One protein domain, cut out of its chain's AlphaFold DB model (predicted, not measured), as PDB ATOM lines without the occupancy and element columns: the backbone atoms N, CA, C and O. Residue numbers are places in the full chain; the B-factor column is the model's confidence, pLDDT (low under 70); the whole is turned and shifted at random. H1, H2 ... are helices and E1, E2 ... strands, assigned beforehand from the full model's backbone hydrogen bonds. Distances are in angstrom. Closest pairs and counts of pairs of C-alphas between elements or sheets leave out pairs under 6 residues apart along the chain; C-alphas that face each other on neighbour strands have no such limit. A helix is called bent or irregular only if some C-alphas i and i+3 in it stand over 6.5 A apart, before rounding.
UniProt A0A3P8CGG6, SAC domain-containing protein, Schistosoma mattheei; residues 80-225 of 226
ATOM      1  N   MET A  80      13.874 -27.201 -17.295       83.19
ATOM      2  CA  MET A  80      15.042 -27.278 -16.419       83.19
ATOM      3  C   MET A  80      16.084 -26.202 -16.753       83.19
ATOM      4  O   MET A  80      16.676 -25.595 -15.856       83.19
ATOM      5  N   ARG A  81      16.278 -25.909 -18.044       85.88
ATOM      6  CA  ARG A  81      17.151 -24.821 -18.495       85.88
ATOM      7  C   ARG A  81      16.629 -23.449 -18.057       85.88
ATOM      8  O   ARG A  81      17.430 -22.626 -17.611       85.88
ATOM      9  N   TYR A  82      15.323 -23.194 -18.159       86.38
ATOM     10  CA  TYR A  82      14.721 -21.937 -17.705       86.38
ATOM     11  C   TYR A  82      14.800 -21.773 -16.188       86.38
ATOM     12  O   TYR A  82      15.159 -20.693 -15.724       86.38
ATOM     13  N   LEU A  83      14.559 -22.840 -15.421       84.06
ATOM     14  CA  LEU A  83      14.713 -22.824 -13.965       84.06
ATOM     15  C   LEU A  83      16.154 -22.524 -13.556       84.06
ATOM     16  O   LEU A  83      16.376 -21.696 -12.677       84.06
ATOM     17  N   LYS A  84      17.141 -23.122 -14.234       85.44
ATOM     18  CA  LYS A  84      18.558 -22.825 -13.988       85.44
ATOM     19  C   LYS A  84      18.902 -21.369 -14.308       85.44
ATOM     20  O   LYS A  84      19.632 -20.735 -13.552       85.44
ATOM     21  N   LEU A  85      18.367 -20.821 -15.401       85.44
ATOM     22  CA  LEU A  85      18.566 -19.411 -15.747       85.44
ATOM     23  C   LEU A  85      17.911 -18.480 -14.720       85.44
ATOM     24  O   LEU A  85      18.513 -17.486 -14.328       85.44
ATOM     25  N   PHE A  86      16.708 -18.803 -14.255       83.56
ATOM     26  CA  PHE A  86      16.020 -18.016 -13.237       83.56
ATOM     27  C   PHE A  86      16.735 -18.086 -11.882       83.56
ATOM     28  O   PHE A  86      16.952 -17.056 -11.258       83.56
ATOM     29  N   SER A  87      17.203 -19.271 -11.486       82.62
ATOM     30  CA  SER A  87      18.000 -19.479 -10.270       82.62
ATOM     31  C   SER A  87      19.362 -18.788 -10.309       82.62
ATOM     32  O   SER A  87      19.962 -18.593  -9.259       82.62
ATOM     33  N   SER A  88      19.868 -18.430 -11.494       83.56
ATOM     34  CA  SER A  88      21.111 -17.658 -11.614       83.56
ATOM     35  C   SER A  88      20.943 -16.178 -11.259       83.56
ATOM     36  O   SER A  88      21.937 -15.468 -11.126       83.56
ATOM     37  N   VAL A  89      19.701 -15.698 -11.131       81.81
ATOM     38  CA  VAL A  89      19.429 -14.336 -10.677       81.81
ATOM     39  C   VAL A  89      19.526 -14.307  -9.159       81.81
ATOM     40  O   VAL A  89      18.667 -14.837  -8.458       81.81
ATOM     41  N   ASP A  90      20.563 -13.647  -8.665       80.81
ATOM     42  CA  ASP A  90      20.726 -13.382  -7.244       80.81
ATOM     43  C   ASP A  90      19.820 -12.221  -6.811       80.81
ATOM     44  O   ASP A  90      20.062 -11.068  -7.162       80.81
ATOM     45  N   LEU A  91      18.765 -12.532  -6.055       78.31
ATOM     46  CA  LEU A  91      17.848 -11.532  -5.501       78.31
ATOM     47  C   LEU A  91      18.424 -10.800  -4.281       78.31
ATOM     48  O   LEU A  91      17.884  -9.764  -3.898       78.31
ATOM     49  N   ALA A  92      19.497 -11.308  -3.669       73.81
ATOM     50  CA  ALA A  92      20.106 -10.688  -2.496       73.81
ATOM     51  C   ALA A  92      20.981  -9.479  -2.861       73.81
ATOM     52  O   ALA A  92      21.259  -8.632  -2.007       73.81
ATOM     53  N   SER A  93      21.414  -9.369  -4.121       76.50
ATOM     54  CA  SER A  93      22.256  -8.272  -4.591       76.50
ATOM     55  C   SER A  93      21.541  -7.387  -5.610       76.50
ATOM     56  O   SER A  93      20.886  -7.856  -6.533       76.50
ATOM     57  N   ASN A  94      21.719  -6.068  -5.489       83.88
ATOM     58  CA  ASN A  94      21.253  -5.069  -6.465       83.88
ATOM     59  C   ASN A  94      19.725  -4.966  -6.639       83.88
ATOM     60  O   ASN A  94      19.263  -4.310  -7.578       83.88
ATOM     61  N   PHE A  95      18.940  -5.578  -5.752       87.81
ATOM     62  CA  PHE A  95      17.490  -5.432  -5.702       87.81
ATOM     63  C   PHE A  95      17.067  -4.618  -4.485       87.81
ATOM     64  O   PHE A  95      17.571  -4.815  -3.382       87.81
ATOM     65  N   TYR A  96      16.131  -3.700  -4.705       88.31
ATOM     66  CA  TYR A  96      15.632  -2.772  -3.699       88.31
ATOM     67  C   TYR A  96      14.111  -2.701  -3.765       88.31
ATOM     68  O   TYR A  96      13.516  -2.863  -4.834       88.31
ATOM     69  N   PHE A  97      13.490  -2.423  -2.627       87.06
ATOM     70  CA  PHE A  97      12.071  -2.115  -2.514       87.06
ATOM     71  C   PHE A  97      11.856  -1.122  -1.371       87.06
ATOM     72  O   PHE A  97      12.711  -0.968  -0.500       87.06
ATOM     73  N   SER A  98      10.717  -0.439  -1.381       83.31
ATOM     74  CA  SER A  98      10.258   0.387  -0.270       83.31
ATOM     75  C   SER A  98       8.743   0.268  -0.168       83.31
ATOM     76  O   SER A  98       8.061   0.173  -1.188       83.31
ATOM     77  N   TYR A  99       8.232   0.236   1.061       79.25
ATOM     78  CA  TYR A  99       6.793   0.185   1.322       79.25
ATOM     79  C   TYR A  99       6.142   1.564   1.217       79.25
ATOM     80  O   TYR A  99       4.998   1.677   0.792       79.25
ATOM     81  N   THR A 100       6.870   2.609   1.608       77.62
ATOM     82  CA  THR A 100       6.339   3.973   1.722       77.62
ATOM     83  C   THR A 100       6.734   4.863   0.552       77.62
ATOM     84  O   THR A 100       6.055   5.849   0.280       77.62
ATOM     85  N   TYR A 101       7.822   4.533  -0.149       81.38
ATOM     86  CA  TYR A 101       8.351   5.356  -1.230       81.38
ATOM     87  C   TYR A 101       8.329   4.630  -2.570       81.38
ATOM     88  O   TYR A 101       8.835   3.515  -2.702       81.38
ATOM     89  N   ASP A 102       7.814   5.303  -3.595       82.44
ATOM     90  CA  ASP A 102       7.809   4.774  -4.950       82.44
ATOM     91  C   ASP A 102       9.171   4.961  -5.634       82.44
ATOM     92  O   ASP A 102       9.502   6.028  -6.156       82.44
ATOM     93  N   LEU A 103       9.952   3.881  -5.674       84.75
ATOM     94  CA  LEU A 103      11.230   3.814  -6.389       84.75
ATOM     95  C   LEU A 103      11.062   3.693  -7.914       84.75
ATOM     96  O   LEU A 103      12.052   3.742  -8.645       84.75
ATOM     97  N   SER A 104       9.844   3.517  -8.431       84.94
ATOM     98  CA  SER A 104       9.622   3.433  -9.875       84.94
ATOM     99  C   SER A 104       9.797   4.788 -10.563       84.94
ATOM    100  O   SER A 104      10.171   4.838 -11.735       84.94
ATOM    101  N   HIS A 105       9.644   5.891  -9.835       84.94
ATOM    102  CA  HIS A 105       9.705   7.243 -10.375       84.94
ATOM    103  C   HIS A 105      10.894   8.051  -9.852       84.94
ATOM    104  O   HIS A 105      11.562   7.685  -8.885       84.94
ATOM    105  N   SER A 106      11.200   9.147 -10.549       85.62
ATOM    106  CA  SER A 106      12.182  10.121 -10.078       85.62
ATOM    107  C   SER A 106      11.605  10.938  -8.920       85.62
ATOM    108  O   SER A 106      10.390  11.107  -8.809       85.62
ATOM    109  N   LEU A 107      12.477  11.517  -8.087       83.31
ATOM    110  CA  LEU A 107      12.037  12.406  -7.008       83.31
ATOM    111  C   LEU A 107      11.193  13.569  -7.542       83.31
ATOM    112  O   LEU A 107      10.174  13.888  -6.948       83.31
ATOM    113  N   GLN A 108      11.583  14.159  -8.676       82.81
ATOM    114  CA  GLN A 108      10.811  15.228  -9.311       82.81
ATOM    115  C   GLN A 108       9.373  14.788  -9.574       82.81
ATOM    116  O   GLN A 108       8.446  15.519  -9.253       82.81
ATOM    117  N   TYR A 109       9.182  13.589 -10.125       82.44
ATOM    118  CA  TYR A 109       7.848  13.069 -10.382       82.44
ATOM    119  C   TYR A 109       7.095  12.799  -9.076       82.44
ATOM    120  O   TYR A 109       5.917  13.123  -8.991       82.44
ATOM    121  N   ASN A 110       7.757  12.263  -8.053       81.94
ATOM    122  CA  ASN A 110       7.120  11.993  -6.761       81.94
ATOM    123  C   ASN A 110       6.728  13.271  -6.000       81.94
ATOM    124  O   ASN A 110       5.748  13.253  -5.266       81.94
ATOM    125  N   MET A 111       7.462  14.369  -6.199       79.00
ATOM    126  CA  MET A 111       7.217  15.668  -5.556       79.00
ATOM    127  C   MET A 111       6.368  16.617  -6.411       79.00
ATOM    128  O   MET A 111       6.047  17.717  -5.969       79.00
ATOM    129  N   GLU A 112       6.036  16.238  -7.647       76.88
ATOM    130  CA  GLU A 112       5.248  17.086  -8.537       76.88
ATOM    131  C   GLU A 112       3.804  17.190  -8.014       76.88
ATOM    132  O   GLU A 112       3.116  16.164  -7.917       76.88
ATOM    133  N   PRO A 113       3.326  18.407  -7.695       65.25
ATOM    134  CA  PRO A 113       1.976  18.612  -7.197       65.25
ATOM    135  C   PRO A 113       0.947  18.230  -8.263       65.25
ATOM    136  O   PRO A 113       1.025  18.641  -9.421       65.25
ATOM    137  N   LEU A 114      -0.053  17.449  -7.857       64.44
ATOM    138  CA  LEU A 114      -1.191  17.104  -8.701       64.44
ATOM    139  C   LEU A 114      -2.106  18.328  -8.854       64.44
ATOM    140  O   LEU A 114      -3.092  18.468  -8.136       64.44
ATOM    141  N   PHE A 115      -1.815  19.213  -9.808       52.34
ATOM    142  CA  PHE A 115      -2.784  20.215 -10.256       52.34
ATOM    143  C   PHE A 115      -3.844  19.527 -11.123       52.34
ATOM    144  O   PHE A 115      -3.767  19.527 -12.349       52.34
ATOM    145  N   LYS A 116      -4.837  18.893 -10.494       50.66
ATOM    146  CA  LYS A 116      -6.068  18.535 -11.202       50.66
ATOM    147  C   LYS A 116      -6.954  19.775 -11.272       50.66
ATOM    148  O   LYS A 116      -7.602  20.136 -10.295       50.66
ATOM    149  N   SER A 117      -6.946  20.432 -12.427       42.84
ATOM    150  CA  SER A 117      -8.023  21.326 -12.841       42.84
ATOM    151  C   SER A 117      -9.289  20.492 -13.043       42.84
ATOM    152  O   SER A 117      -9.310  19.600 -13.890       42.84
ATOM    153  N   ASP A 118     -10.291  20.822 -12.237       43.00
ATOM    154  CA  ASP A 118     -11.683  20.388 -12.266       43.00
ATOM    155  C   ASP A 118     -11.998  18.916 -11.927       43.00
ATOM    156  O   ASP A 118     -11.476  17.960 -12.494       43.00
ATOM    157  N   CYS A 119     -12.966  18.791 -11.010       43.34
ATOM    158  CA  CYS A 119     -13.731  17.601 -10.628       43.34
ATOM    159  C   CYS A 119     -13.148  16.704  -9.513       43.34
ATOM    160  O   CYS A 119     -12.412  15.753  -9.747       43.34
ATOM    161  N   GLN A 120     -13.649  17.002  -8.308       40.12
ATOM    162  CA  GLN A 120     -14.059  16.100  -7.227       40.12
ATOM    163  C   GLN A 120     -13.029  15.145  -6.583       40.12
ATOM    164  O   GLN A 120     -12.489  14.231  -7.194       40.12
ATOM    165  N   GLU A 121     -12.966  15.303  -5.257       41.00
ATOM    166  CA  GLU A 121     -12.538  14.353  -4.222       41.00
ATOM    167  C   GLU A 121     -11.102  14.515  -3.685       41.00
ATOM    168  O   GLU A 121     -10.105  14.001  -4.186       41.00
ATOM    169  N   TYR A 122     -11.057  15.257  -2.576       39.59
ATOM    170  CA  TYR A 122      -9.940  15.686  -1.732       39.59
ATOM    171  C   TYR A 122      -9.103  14.561  -1.077       39.59
ATOM    172  O   TYR A 122      -8.396  14.815  -0.105       39.59
ATOM    173  N   ILE A 123      -9.125  13.322  -1.577       46.25
ATOM    174  CA  ILE A 123      -8.425  12.184  -0.955       46.25
ATOM    175  C   ILE A 123      -7.418  11.571  -1.931       46.25
ATOM    176  O   ILE A 123      -7.571  10.442  -2.378       46.25
ATOM    177  N   HIS A 124      -6.371  12.318  -2.290       45.16
ATOM    178  CA  HIS A 124      -5.101  11.719  -2.742       45.16
ATOM    179  C   HIS A 124      -3.939  12.728  -2.747       45.16
ATOM    180  O   HIS A 124      -3.074  12.697  -3.616       45.16
ATOM    181  N   LEU A 125      -3.921  13.665  -1.796       44.19
ATOM    182  CA  LEU A 125      -2.896  14.718  -1.743       44.19
ATOM    183  C   LEU A 125      -1.562  14.258  -1.124       44.19
ATOM    184  O   LEU A 125      -0.610  15.028  -1.129       44.19
ATOM    185  N   LEU A 126      -1.469  13.022  -0.615       43.38
ATOM    186  CA  LEU A 126      -0.276  12.525   0.095       43.38
ATOM    187  C   LEU A 126       0.175  11.114  -0.308       43.38
ATOM    188  O   LEU A 126       1.257  10.682   0.076       43.38
ATOM    189  N   THR A 127      -0.608  10.394  -1.111       44.22
ATOM    190  CA  THR A 127      -0.235   9.049  -1.550       44.22
ATOM    191  C   THR A 127       0.241   9.133  -2.987       44.22
ATOM    192  O   THR A 127      -0.527   9.517  -3.871       44.22
ATOM    193  N   SER A 128       1.522   8.807  -3.173       48.03
ATOM    194  CA  SER A 128       2.229   8.553  -4.429       48.03
ATOM    195  C   SER A 128       1.313   8.392  -5.641       48.03
ATOM    196  O   SER A 128       0.367   7.599  -5.621       48.03
ATOM    197  N   LYS A 129       1.614   9.139  -6.708       54.72
ATOM    198  CA  LYS A 129       0.930   9.081  -8.003       54.72
ATOM    199  C   LYS A 129       0.517   7.644  -8.360       54.72
ATOM    200  O   LYS A 129       1.290   6.700  -8.244       54.72
ATOM    201  N   TYR A 130      -0.740   7.521  -8.779       61.19
ATOM    202  CA  TYR A 130      -1.602   6.331  -8.766       61.19
ATOM    203  C   TYR A 130      -1.084   5.066  -9.489       61.19
ATOM    204  O   TYR A 130      -1.700   4.007  -9.380       61.19
ATOM    205  N   ILE A 131       0.018   5.131 -10.242       73.81
ATOM    206  CA  ILE A 131       0.505   4.013 -11.061       73.81
ATOM    207  C   ILE A 131       2.035   4.019 -11.055       73.81
ATOM    208  O   ILE A 131       2.594   4.990 -11.552       73.81
ATOM    209  N   PRO A 132       2.712   2.964 -10.565       79.25
ATOM    210  CA  PRO A 132       4.159   2.824 -10.662       79.25
ATOM    211  C   PRO A 132       4.605   2.639 -12.117       79.25
ATOM    212  O   PRO A 132       3.912   2.019 -12.927       79.25
ATOM    213  N   ASN A 133       5.800   3.124 -12.439       84.94
ATOM    214  CA  ASN A 133       6.385   2.998 -13.766       84.94
ATOM    215  C   ASN A 133       6.815   1.551 -14.034       84.94
ATOM    216  O   ASN A 133       7.803   1.060 -13.473       84.94
ATOM    217  N   ASP A 134       6.106   0.873 -14.936       84.94
ATOM    218  CA  ASP A 134       6.358  -0.529 -15.270       84.94
ATOM    219  C   ASP A 134       7.776  -0.765 -15.808       84.94
ATOM    220  O   ASP A 134       8.305  -1.868 -15.667       84.94
ATOM    221  N   LYS A 135       8.424   0.266 -16.364       85.75
ATOM    222  CA  LYS A 135       9.793   0.220 -16.883       85.75
ATOM    223  C   LYS A 135      10.811  -0.241 -15.848       85.75
ATOM    224  O   LYS A 135      11.753  -0.954 -16.198       85.75
ATOM    225  N   TYR A 136      10.637   0.164 -14.594       87.50
ATOM    226  CA  TYR A 136      11.609  -0.074 -13.525       87.50
ATOM    227  C   TYR A 136      11.212  -1.218 -12.588       87.50
ATOM    228  O   TYR A 136      12.054  -1.708 -11.837       87.50
ATOM    229  N   VAL A 137       9.968  -1.700 -12.672       88.06
ATOM    230  CA  VAL A 137       9.483  -2.836 -11.880       88.06
ATOM    231  C   VAL A 137      10.006  -4.147 -12.474       88.06
ATOM    232  O   VAL A 137       9.484  -4.677 -13.458       88.06
ATOM    233  N   TRP A 138      11.041  -4.718 -11.865       88.00
ATOM    234  CA  TRP A 138      11.696  -5.928 -12.360       88.00
ATOM    235  C   TRP A 138      10.761  -7.148 -12.348       88.00
ATOM    236  O   TRP A 138      10.646  -7.861 -13.348       88.00
ATOM    237  N   ASN A 139      10.015  -7.348 -11.257       87.69
ATOM    238  CA  ASN A 139       9.093  -8.476 -11.084       87.69
ATOM    239  C   ASN A 139       7.737  -8.295 -11.792       87.69
ATOM    240  O   ASN A 139       6.830  -9.103 -11.602       87.69
ATOM    241  N   TRP A 140       7.588  -7.306 -12.679       86.75
ATOM    242  CA  TRP A 140       6.324  -7.007 -13.364       86.75
ATOM    243  C   TRP A 140       5.698  -8.210 -14.086       86.75
ATOM    244  O   TRP A 140       4.478  -8.376 -14.117       86.75
ATOM    245  N   ARG A 141       6.527  -9.068 -14.700       86.62
ATOM    246  CA  ARG A 141       6.051 -10.281 -15.396       86.62
ATOM    247  C   ARG A 141       5.689 -11.415 -14.437       86.62
ATOM    248  O   ARG A 141       4.880 -12.250 -14.826       86.62
ATOM    249  N   LEU A 142       6.259 -11.425 -13.232       85.56
ATOM    250  CA  LEU A 142       5.959 -12.406 -12.186       85.56
ATOM    251  C   LEU A 142       4.617 -12.100 -11.513       85.56
ATOM    252  O   LEU A 142       3.919 -13.012 -11.082       85.56
ATOM    253  N   ILE A 143       4.224 -10.824 -11.484       84.06
ATOM    254  CA  ILE A 143       2.917 -10.399 -10.984       84.06
ATOM    255  C   ILE A 143       1.833 -10.800 -12.005       84.06
ATOM    256  O   ILE A 143       1.906 -10.398 -13.183       84.06
ATOM    257  N   PRO A 144       0.811 -11.578 -11.587       82.06
ATOM    258  CA  PRO A 144      -0.298 -11.945 -12.457       82.06
ATOM    259  C   PRO A 144      -0.993 -10.699 -13.019       82.06
ATOM    260  O   PRO A 144      -1.204  -9.745 -12.272       82.06
ATOM    261  N   PRO A 145      -1.420 -10.690 -14.298       79.62
ATOM    262  CA  PRO A 145      -1.959  -9.492 -14.943       79.62
ATOM    263  C   PRO A 145      -3.093  -8.793 -14.193       79.62
ATOM    264  O   PRO A 145      -3.166  -7.584 -14.275       79.62
ATOM    265  N   ARG A 146      -3.935  -9.526 -13.451       74.56
ATOM    266  CA  ARG A 146      -5.047  -8.989 -12.638       74.56
ATOM    267  C   ARG A 146      -4.623  -8.223 -11.379       74.56
ATOM    268  O   ARG A 146      -5.433  -7.498 -10.817       74.56
ATOM    269  N   PHE A 147      -3.388  -8.428 -10.926       74.81
ATOM    270  CA  PHE A 147      -2.805  -7.797  -9.739       74.81
ATOM    271  C   PHE A 147      -1.733  -6.777 -10.118       74.81
ATOM    272  O   PHE A 147      -0.914  -6.400  -9.290       74.81
ATOM    273  N   ARG A 148      -1.666  -6.365 -11.388       76.06
ATOM    274  CA  ARG A 148      -0.726  -5.321 -11.778       76.06
ATOM    275  C   ARG A 148      -1.304  -3.952 -11.418       76.06
ATOM    276  O   ARG A 148      -2.489  -3.706 -11.645       76.06
ATOM    277  N   PRO A 149      -0.489  -3.035 -10.897       67.44
ATOM    278  CA  PRO A 149      -0.909  -1.654 -10.728       67.44
ATOM    279  C   PRO A 149      -1.405  -1.056 -12.058       67.44
ATOM    280  O   PRO A 149      -0.781  -1.252 -13.101       67.44
ATOM    281  N   GLY A 150      -2.558  -0.379 -12.045       61.56
ATOM    282  CA  GLY A 150      -3.129   0.303 -13.218       61.56
ATOM    283  C   GLY A 150      -3.889  -0.564 -14.237       61.56
ATOM    284  O   GLY A 150      -4.439  -0.022 -15.190       61.56
ATOM    285  N   CYS A 151      -3.985  -1.888 -14.069       54.78
ATOM    286  CA  CYS A 151      -4.621  -2.768 -15.067       54.78
ATOM    287  C   CYS A 151      -6.149  -2.938 -14.925       54.78
ATOM    288  O   CYS A 151      -6.725  -3.817 -15.574       54.78
ATOM    289  N   ASN A 152      -6.824  -2.160 -14.071       49.78
ATOM    290  CA  ASN A 152      -8.273  -2.269 -13.916       49.78
ATOM    291  C   ASN A 152      -8.997  -1.446 -14.997       49.78
ATOM    292  O   ASN A 152      -8.854  -0.227 -15.056       49.78
ATOM    293  N   ARG A 153      -9.807  -2.120 -15.827       47.88
ATOM    294  CA  ARG A 153     -10.618  -1.533 -16.914       47.88
ATOM    295  C   ARG A 153     -11.690  -0.547 -16.426       47.88
ATOM    296  O   ARG A 153     -12.282   0.143 -17.247       47.88
ATOM    297  N   ASN A 154     -11.914  -0.466 -15.115       48.31
ATOM    298  CA  ASN A 154     -13.046   0.247 -14.525       48.31
ATOM    299  C   ASN A 154     -12.627   1.517 -13.752       48.31
ATOM    300  O   ASN A 154     -13.414   2.039 -12.972       48.31
ATOM    301  N   GLY A 155     -11.388   1.999 -13.919       49.38
ATOM    302  CA  GLY A 155     -10.953   3.331 -13.457       49.38
ATOM    303  C   GLY A 155     -10.852   3.558 -11.939       49.38
ATOM    304  O   GLY A 155     -10.460   4.644 -11.529       49.38
ATOM    305  N   SER A 156     -11.170   2.565 -11.104       47.06
ATOM    306  CA  SER A 156     -11.252   2.724  -9.645       47.06
ATOM    307  C   SER A 156     -10.562   1.583  -8.891       47.06
ATOM    308  O   SER A 156     -11.200   0.704  -8.320       47.06
ATOM    309  N   ARG A 157      -9.228   1.538  -8.915       47.19
ATOM    310  CA  ARG A 157      -8.445   0.862  -7.870       47.19
ATOM    311  C   ARG A 157      -7.316   1.743  -7.368       47.19
ATOM    312  O   ARG A 157      -6.260   1.808  -7.986       47.19
ATOM    313  N   LEU A 158      -7.568   2.400  -6.237       50.25
ATOM    314  CA  LEU A 158      -6.539   3.011  -5.395       50.25
ATOM    315  C   LEU A 158      -5.441   1.982  -5.087       50.25
ATOM    316  O   LEU A 158      -5.701   0.779  -5.062       50.25
ATOM    317  N   ILE A 159      -4.222   2.452  -4.811       49.62
ATOM    318  CA  ILE A 159      -3.087   1.614  -4.373       49.62
ATOM    319  C   ILE A 159      -3.480   0.716  -3.176       49.62
ATOM    320  O   ILE A 159      -2.982  -0.399  -3.066       49.62
ATOM    321  N   SER A 160      -4.460   1.141  -2.368       46.53
ATOM    322  CA  SER A 160      -5.107   0.370  -1.291       46.53
ATOM    323  C   SER A 160      -5.743  -0.962  -1.717       46.53
ATOM    324  O   SER A 160      -6.009  -1.786  -0.849       46.53
ATOM    325  N   ASP A 161      -6.030  -1.176  -3.002       51.00
ATOM    326  CA  ASP A 161      -6.637  -2.419  -3.507       51.00
ATOM    327  C   ASP A 161      -5.592  -3.343  -4.170       51.00
ATOM    328  O   ASP A 161      -5.929  -4.359  -4.789       51.00
ATOM    329  N   GLN A 162      -4.302  -2.981  -4.074       58.25
ATOM    330  CA  GLN A 162      -3.208  -3.912  -4.327       58.25
ATOM    331  C   GLN A 162      -3.018  -4.799  -3.095       58.25
ATOM    332  O   GLN A 162      -2.992  -4.291  -1.974       58.25
ATOM    333  N   PRO A 163      -2.876  -6.122  -3.268       60.06
ATOM    334  CA  PRO A 163      -2.646  -6.997  -2.134       60.06
ATOM    335  C   PRO A 163      -1.325  -6.636  -1.450       60.06
ATOM    336  O   PRO A 163      -0.290  -6.592  -2.112       60.06
ATOM    337  N   GLU A 164      -1.357  -6.438  -0.133       65.31
ATOM    338  CA  GLU A 164      -0.205  -6.027   0.691       65.31
ATOM    339  C   GLU A 164       1.017  -6.956   0.543       65.31
ATOM    340  O   GLU A 164       2.160  -6.547   0.720       65.31
ATOM    341  N   TRP A 165       0.789  -8.206   0.134       76.94
ATOM    342  CA  TRP A 165       1.833  -9.204  -0.090       76.94
ATOM    343  C   TRP A 165       2.589  -9.063  -1.425       76.94
ATOM    344  O   TRP A 165       3.579  -9.765  -1.636       76.94
ATOM    345  N   PHE A 166       2.156  -8.191  -2.344       76.12
ATOM    346  CA  PHE A 166       2.902  -7.912  -3.572       76.12
ATOM    347  C   PHE A 166       3.849  -6.730  -3.390       76.12
ATOM    348  O   PHE A 166       3.470  -5.568  -3.513       76.12
ATOM    349  N   THR A 167       5.129  -7.035  -3.202       81.25
ATOM    350  CA  THR A 167       6.187  -6.024  -3.176       81.25
ATOM    351  C   THR A 167       6.749  -5.790  -4.577       81.25
ATOM    352  O   THR A 167       7.106  -6.734  -5.289       81.25
ATOM    353  N   LEU A 168       6.855  -4.526  -4.991       85.19
ATOM    354  CA  LEU A 168       7.518  -4.155  -6.242       85.19
ATOM    355  C   LEU A 168       9.036  -4.213  -6.052       85.19
ATOM    356  O   LEU A 168       9.577  -3.578  -5.149       85.19
ATOM    357  N   LEU A 169       9.718  -4.972  -6.909       87.69
ATOM    358  CA  LEU A 169      11.172  -5.120  -6.871       87.69
ATOM    359  C   LEU A 169      11.820  -4.263  -7.952       87.69
ATOM    360  O   LEU A 169      11.452  -4.345  -9.126       87.69
ATOM    361  N   PHE A 170      12.836  -3.499  -7.564       88.00
ATOM    362  CA  PHE A 170      13.594  -2.614  -8.441       88.00
ATOM    363  C   PHE A 170      15.039  -3.081  -8.522       88.00
ATOM    364  O   PHE A 170      15.666  -3.345  -7.501       88.00
ATOM    365  N   HIS A 171      15.581  -3.167  -9.734       87.62
ATOM    366  CA  HIS A 171      16.973  -3.549  -9.946       87.62
ATOM    367  C   HIS A 171      17.829  -2.306 -10.184       87.62
ATOM    368  O   HIS A 171      17.484  -1.457 -11.011       87.62
ATOM    369  N   GLY A 172      18.954  -2.190  -9.488       87.25
ATOM    370  CA  GLY A 172      19.722  -0.955  -9.497       87.25
ATOM    371  C   GLY A 172      20.862  -0.925  -8.495       87.25
ATOM    372  O   GLY A 172      21.392  -1.957  -8.106       87.25
ATOM    373  N   SER A 173      21.236   0.282  -8.087       86.88
ATOM    374  CA  SER A 173      22.116   0.524  -6.948       86.88
ATOM    375  C   SER A 173      21.627   1.752  -6.199       86.88
ATOM    376  O   SER A 173      21.376   2.790  -6.814       86.88
ATOM    377  N   ILE A 174      21.532   1.648  -4.881       88.00
ATOM    378  CA  ILE A 174      21.267   2.785  -4.004       88.00
ATOM    379  C   ILE A 174      22.512   3.000  -3.156       88.00
ATOM    380  O   ILE A 174      23.029   2.069  -2.541       88.00
ATOM    381  N   SER A 175      23.021   4.222  -3.157       87.00
ATOM    382  CA  SER A 175      24.175   4.624  -2.362       87.00
ATOM    383  C   SER A 175      23.824   5.922  -1.682       87.00
ATOM    384  O   SER A 175      23.465   6.881  -2.352       87.00
ATOM    385  N   GLN A 176      23.910   5.968  -0.362       86.88
ATOM    386  CA  GLN A 176      23.706   7.211   0.360       86.88
ATOM    387  C   GLN A 176      24.968   7.524   1.162       86.88
ATOM    388  O   GLN A 176      25.749   6.633   1.504       86.88
ATOM    389  N   ILE A 177      25.209   8.806   1.382       88.62
ATOM    390  CA  ILE A 177      26.373   9.315   2.084       88.62
ATOM    391  C   ILE A 177      25.940  10.498   2.941       88.62
ATOM    392  O   ILE A 177      25.228  11.393   2.481       88.62
ATOM    393  N   ALA A 178      26.350  10.483   4.206       87.44
ATOM    394  CA  ALA A 178      26.197  11.623   5.092       87.44
ATOM    395  C   ALA A 178      27.401  12.553   4.910       87.44
ATOM    396  O   ALA A 178      28.553  12.128   4.979       87.44
ATOM    397  N   LEU A 179      27.115  13.819   4.658       86.75
ATOM    398  CA  LEU A 179      28.068  14.899   4.472       86.75
ATOM    399  C   LEU A 179      27.819  15.938   5.565       86.75
ATOM    400  O   LEU A 179      26.693  16.105   6.025       86.75
ATOM    401  N   SER A 180      28.840  16.700   5.931       85.75
ATOM    402  CA  SER A 180      28.640  17.953   6.654       85.75
ATOM    403  C   SER A 180      29.169  19.078   5.782       85.75
ATOM    404  O   SER A 180      30.357  19.118   5.467       85.75
ATOM    405  N   ALA A 181      28.277  19.960   5.348       81.31
ATOM    406  CA  ALA A 181      28.614  21.128   4.547       81.31
ATOM    407  C   ALA A 181      27.947  22.353   5.173       81.31
ATOM    408  O   ALA A 181      26.825  22.273   5.665       81.31
ATOM    409  N   CYS A 182      28.642  23.492   5.196       80.50
ATOM    410  CA  CYS A 182      28.112  24.739   5.763       80.50
ATOM    411  C   CYS A 182      27.612  24.616   7.222       80.50
ATOM    412  O   CYS A 182      26.651  25.281   7.595       80.50
ATOM    413  N   ARG A 183      28.262  23.773   8.047       83.31
ATOM    414  CA  ARG A 183      27.857  23.414   9.430       83.31
ATOM    415  C   ARG A 183      26.509  22.694   9.556       83.31
ATOM    416  O   ARG A 183      26.050  22.480  10.672       83.31
ATOM    417  N   MET A 184      25.922  22.266   8.443       82.75
ATOM    418  CA  MET A 184      24.682  21.501   8.415       82.75
ATOM    419  C   MET A 184      24.987  20.048   8.033       82.75
ATOM    420  O   MET A 184      25.676  19.809   7.030       82.75
ATOM    421  N   PRO A 185      24.514  19.056   8.804       85.56
ATOM    422  CA  PRO A 185      24.523  17.677   8.345       85.56
ATOM    423  C   PRO A 185      23.559  17.529   7.158       85.56
ATOM    424  O   PRO A 185      22.422  17.992   7.188       85.56
ATOM    425  N   MET A 186      24.015  16.891   6.085       85.25
ATOM    426  CA  MET A 186      23.234  16.625   4.877       85.25
ATOM    427  C   MET A 186      23.388  15.159   4.482       85.25
ATOM    428  O   MET A 186      24.471  14.594   4.579       85.25
ATOM    429  N   MET A 187      22.323  14.541   3.988       86.38
ATOM    430  CA  MET A 187      22.359  13.207   3.399       86.38
ATOM    431  C   MET A 187      22.198  13.316   1.886       86.38
ATOM    432  O   MET A 187      21.172  13.779   1.390       86.38
ATOM    433  N   VAL A 188      23.198  12.853   1.141       86.12
ATOM    434  CA  VAL A 188      23.094  12.668  -0.309       86.12
ATOM    435  C   VAL A 188      22.741  11.221  -0.585       86.12
ATOM    436  O   VAL A 188      23.416  10.312  -0.118       86.12
ATOM    437  N   THR A 189      21.690  11.008  -1.362       87.19
ATOM    438  CA  THR A 189      21.213   9.696  -1.791       87.19
ATOM    439  C   THR A 189      21.268   9.619  -3.307       87.19
ATOM    440  O   THR A 189      20.579  10.351  -4.010       87.19
ATOM    441  N   LEU A 190      22.094   8.720  -3.823       88.00
ATOM    442  CA  LEU A 190      22.167   8.362  -5.227       88.00
ATOM    443  C   LEU A 190      21.347   7.093  -5.463       88.00
ATOM    444  O   LEU A 190      21.594   6.058  -4.847       88.00
ATOM    445  N   ILE A 191      20.394   7.169  -6.383       87.94
ATOM    446  CA  ILE A 191      19.552   6.048  -6.795       87.94
ATOM    447  C   ILE A 191      19.787   5.826  -8.286       87.94
ATOM    448  O   ILE A 191      19.411   6.653  -9.114       87.94
ATOM    449  N   ALA A 192      20.393   4.698  -8.639       87.50
ATOM    450  CA  ALA A 192      20.507   4.241 -10.015       87.50
ATOM    451  C   ALA A 192      19.527   3.091 -10.244       87.50
ATOM    452  O   ALA A 192      19.552   2.099  -9.522       87.50
ATOM    453  N   ARG A 193      18.678   3.209 -11.262       86.44
ATOM    454  CA  ARG A 193      17.649   2.229 -11.625       86.44
ATOM    455  C   ARG A 193      17.952   1.661 -13.003       86.44
ATOM    456  O   ARG A 193      18.365   2.381 -13.915       86.44
ATOM    457  N   ARG A 194      17.737   0.359 -13.167       85.81
ATOM    458  CA  ARG A 194      17.866  -0.337 -14.448       85.81
ATOM    459  C   ARG A 194      16.484  -0.648 -14.992       85.81
ATOM    460  O   ARG A 194      15.652  -1.230 -14.303       85.81
ATOM    461  N   SER A 195      16.252  -0.282 -16.245       86.50
ATOM    462  CA  SER A 195      15.011  -0.618 -16.928       86.50
ATOM    463  C   SER A 195      14.958  -2.111 -17.251       86.50
ATOM    464  O   SER A 195      15.912  -2.692 -17.780       86.50
ATOM    465  N   ARG A 196      13.806  -2.733 -17.001       82.44
ATOM    466  CA  ARG A 196      13.550  -4.137 -17.339       82.44
ATOM    467  C   ARG A 196      13.454  -4.370 -18.848       82.44
ATOM    468  O   ARG A 196      13.728  -5.473 -19.311       82.44
ATOM    469  N   HIS A 197      13.068  -3.351 -19.624       78.25
ATOM    470  CA  HIS A 197      12.885  -3.475 -21.076       78.25
ATOM    471  C   HIS A 197      14.210  -3.668 -21.822       78.25
ATOM    472  O   HIS A 197      14.210  -4.147 -22.951       78.25
ATOM    473  N   PHE A 198      15.336  -3.360 -21.172       71.69
ATOM    474  CA  PHE A 198      16.683  -3.510 -21.726       71.69
ATOM    475  C   PHE A 198      17.437  -4.728 -21.153       71.69
ATOM    476  O   PHE A 198      18.657  -4.848 -21.298       71.69
ATOM    477  N   ALA A 199      16.722  -5.671 -20.526       56.19
ATOM    478  CA  ALA A 199      17.284  -6.926 -20.037       56.19
ATOM    479  C   ALA A 199      17.375  -7.972 -21.171       56.19
ATOM    480  O   ALA A 199      16.392  -8.619 -21.522       56.19
ATOM    481  N   GLY A 200      18.564  -8.156 -21.765       58.19
ATOM    482  CA  GLY A 200      18.780  -9.167 -22.812       58.19
ATOM    483  C   GLY A 200      20.208  -9.257 -23.372       58.19
ATOM    484  O   GLY A 200      21.081  -8.423 -23.094       58.19
ATOM    485  N   ARG A 201      20.471 -10.290 -24.190       46.34
ATOM    486  CA  ARG A 201      21.728 -10.430 -24.950       46.34
ATOM    487  C   ARG A 201      21.743  -9.403 -26.092       46.34
ATOM    488  O   ARG A 201      21.311  -9.683 -27.197       46.34
ATOM    489  N   ARG A 202      22.328  -8.238 -25.818       53.91
ATOM    490  CA  ARG A 202      22.936  -7.307 -26.796       53.91
ATOM    491  C   ARG A 202      22.038  -6.347 -27.590       53.91
ATOM    492  O   ARG A 202      22.609  -5.440 -28.183       53.91
ATOM    493  N   PHE A 203      20.711  -6.422 -27.555       49.12
ATOM    494  CA  PHE A 203      19.907  -5.370 -28.197       49.12
ATOM    495  C   PHE A 203      19.836  -4.109 -27.317       49.12
ATOM    496  O   PHE A 203      19.403  -4.177 -26.171       49.12
ATOM    497  N   LEU A 204      20.308  -2.974 -27.853       52.38
ATOM    498  CA  LEU A 204      20.139  -1.615 -27.302       52.38
ATOM    499  C   LEU A 204      20.669  -1.394 -25.872       52.38
ATOM    500  O   LEU A 204      20.139  -0.588 -25.115       52.38
ATOM    501  N   LYS A 205      21.779  -2.046 -25.496       54.81
ATOM    502  CA  LYS A 205      22.474  -1.730 -24.226       54.81
ATOM    503  C   LYS A 205      23.053  -0.302 -24.185       54.81
ATOM    504  O   LYS A 205      23.457   0.156 -23.121       54.81
ATOM    505  N   ARG A 206      23.130   0.374 -25.338       57.47
ATOM    506  CA  ARG A 206      23.514   1.780 -25.511       57.47
ATOM    507  C   ARG A 206      22.550   2.409 -26.515       57.47
ATOM    508  O   ARG A 206      22.273   1.787 -27.538       57.47
ATOM    509  N   GLY A 207      22.072   3.611 -26.220       63.00
ATOM    510  CA  GLY A 207      21.092   4.320 -27.040       63.00
ATOM    511  C   GLY A 207      19.693   4.323 -26.431       63.00
ATOM    512  O   GLY A 207      19.499   3.978 -25.264       63.00
ATOM    513  N   VAL A 208      18.743   4.760 -27.243       68.12
ATOM    514  CA  VAL A 208      17.357   5.021 -26.868       68.12
ATOM    515  C   VAL A 208      16.460   4.085 -27.685       68.12
ATOM    516  O   VAL A 208      16.784   3.797 -28.840       68.12
ATOM    517  N   ASN A 209      15.372   3.553 -27.118       69.81
ATOM    518  CA  ASN A 209      14.390   2.814 -27.927       69.81
ATOM    519  C   ASN A 209      13.610   3.775 -28.859       69.81
ATOM    520  O   ASN A 209      13.708   4.993 -28.737       69.81
ATOM    521  N   LEU A 210      12.785   3.243 -29.768       72.75
ATOM    522  CA  LEU A 210      11.926   4.061 -30.646       72.75
ATOM    523  C   LEU A 210      10.919   4.950 -29.884       72.75
ATOM    524  O   LEU A 210      10.343   5.858 -30.470       72.75
ATOM    525  N   VAL A 211      10.704   4.679 -28.594       74.38
ATOM    526  CA  VAL A 211       9.781   5.391 -27.698       74.38
ATOM    527  C   VAL A 211      10.500   6.479 -26.878       74.38
ATOM    528  O   VAL A 211       9.839   7.302 -26.259       74.38
ATOM    529  N   GLY A 212      11.837   6.545 -26.887       73.12
ATOM    530  CA  GLY A 212      12.591   7.510 -26.079       73.12
ATOM    531  C   GLY A 212      13.208   6.957 -24.783       73.12
ATOM    532  O   GLY A 212      13.850   7.697 -24.043       73.12
ATOM    533  N   ASP A 213      13.077   5.664 -24.487       72.00
ATOM    534  CA  ASP A 213      13.582   5.082 -23.246       72.00
ATOM    535  C   ASP A 213      15.072   4.773 -23.263       72.00
ATOM    536  O   ASP A 213      15.592   4.120 -24.168       72.00
ATOM    537  N   VAL A 214      15.725   5.142 -22.163       72.88
ATOM    538  CA  VAL A 214      17.097   4.752 -21.826       72.88
ATOM    539  C   VAL A 214      17.109   3.505 -20.931       72.88
ATOM    540  O   VAL A 214      16.201   3.287 -20.120       72.88
ATOM    541  N   ALA A 215      18.165   2.696 -21.063       72.12
ATOM    542  CA  ALA A 215      18.373   1.466 -20.296       72.12
ATOM    543  C   ALA A 215      18.646   1.688 -18.798       72.12
ATOM    544  O   ALA A 215      18.204   0.889 -17.973       72.12
ATOM    545  N   ASN A 216      19.352   2.761 -18.447       77.94
ATOM    546  CA  ASN A 216      19.700   3.106 -17.072       77.94
ATOM    547  C   ASN A 216      19.308   4.558 -16.795       77.94
ATOM    548  O   ASN A 216      19.580   5.428 -17.621       77.94
ATOM    549  N   GLU A 217      18.729   4.814 -15.626       78.62
ATOM    550  CA  GLU A 217      18.434   6.161 -15.134       78.62
ATOM    551  C   GLU A 217      19.097   6.345 -13.767       78.62
ATOM    552  O   GLU A 217      19.054   5.445 -12.927       78.62
ATOM    553  N   VAL A 218      19.724   7.499 -13.543       80.44
ATOM    554  CA  VAL A 218      20.373   7.842 -12.273       80.44
ATOM    555  C   VAL A 218      19.768   9.137 -11.750       80.44
ATOM    556  O   VAL A 218      19.732  10.135 -12.461       80.44
ATOM    557  N   SER A 219      19.306   9.115 -10.504       77.19
ATOM    558  CA  SER A 219      18.742  10.261  -9.796       77.19
ATOM    559  C   SER A 219      19.511  10.519  -8.504       77.19
ATOM    560  O   SER A 219      19.812   9.585  -7.763       77.19
ATOM    561  N   MET A 220      19.803  11.788  -8.229       82.06
ATOM    562  CA  MET A 220      20.421  12.242  -6.986       82.06
ATOM    563  C   MET A 220      19.383  12.993  -6.152       82.06
ATOM    564  O   MET A 220      18.647  13.826  -6.675       82.06
ATOM    565  N   ILE A 221      19.339  12.691  -4.861       81.44
ATOM    566  CA  ILE A 221      18.473  13.310  -3.864       81.44
ATOM    567  C   ILE A 221      19.369  13.899  -2.773       81.44
ATOM    568  O   ILE A 221      20.279  13.225  -2.292       81.44
ATOM    569  N   LEU A 222      19.110  15.145  -2.381       80.88
ATOM    570  CA  LEU A 222      19.790  15.822  -1.279       80.88
ATOM    571  C   LEU A 222      18.762  16.120  -0.185       80.88
ATOM    572  O   LEU A 222      17.802  16.846  -0.428       80.88
ATOM    573  N   CYS A 223      18.974  15.573   1.009       74.69
ATOM    574  CA  CYS A 223      18.138  15.818   2.181       74.69
ATOM    575  C   CYS A 223      18.975  16.517   3.262       74.69
ATOM    576  O   CYS A 223      19.882  15.888   3.814       74.69
ATOM    577  N   PRO A 224      18.727  17.798   3.575       71.56
ATOM    578  CA  PRO A 224      19.295  18.410   4.772       71.56
ATOM    579  C   PRO A 224      18.692  17.749   6.022       71.56
ATOM    580  O   PRO A 224      17.494  17.467   6.051       71.56
ATOM    581  N   PHE A 225      19.514  17.479   7.037       66.19
ATOM    582  CA  PHE A 225      19.005  17.160   8.371       66.19
ATOM    583  C   PHE A 225      18.572  18.482   9.015       66.19
ATOM    584  O   PHE A 225      19.398  19.392   9.138       66.19
TER     585      PHE A 225
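What this domain is: This is residues 80 to 225 of the 226 residues of the protein "SAC domain-containing protein" of Schistosoma mattheei (UniProt A0A3P8CGG6). What is seen? There is little regular structure: a long, twisted sheet, E1 E2 E3, with loops and two short helices beside it, and H1 sticking out. How large? The printed part has 146 residues, 49 in named elements, class mixed; it is only just loose, close to compact, radius of gyration of the C-alphas 18.0 A, spans 54 by 46 by 34 A.

Where its parts are: Which strands? E1 is residues 170 to 181, 31.0 A; E2 is 184 to 194, 32.3 A; E3 is 216 to 224, 26.7 A, ending at C-alpha (19.295, 18.410, 4.772). Which helices? H1 is residues 80 to 87, beginning at C-alpha (15.042, -27.278, -16.419); H2 is 107 to 111; H3 is 138 to 141, irregular, 7.7 A.

How they stand to each other: Which strands pair? E1 E2 E3 form a meander, two antiparallel hairpins in a row; N 177 and O 188 are within hydrogen-bond range at 2.8 A, as are N 189 and O 221. And the helices? H2 and H3 only graze the sheet; closest C-alphas are Leu 107 and Ile 221, 7.2 A, and Trp 138 and Phe 170, 5.5 A.

The domain as a whole: Which links? E1 to E2 is tight, the others long. Where is pLDDT under 70? It is at residues 113 to 130, 149 to 164, 199 to 209 and 225.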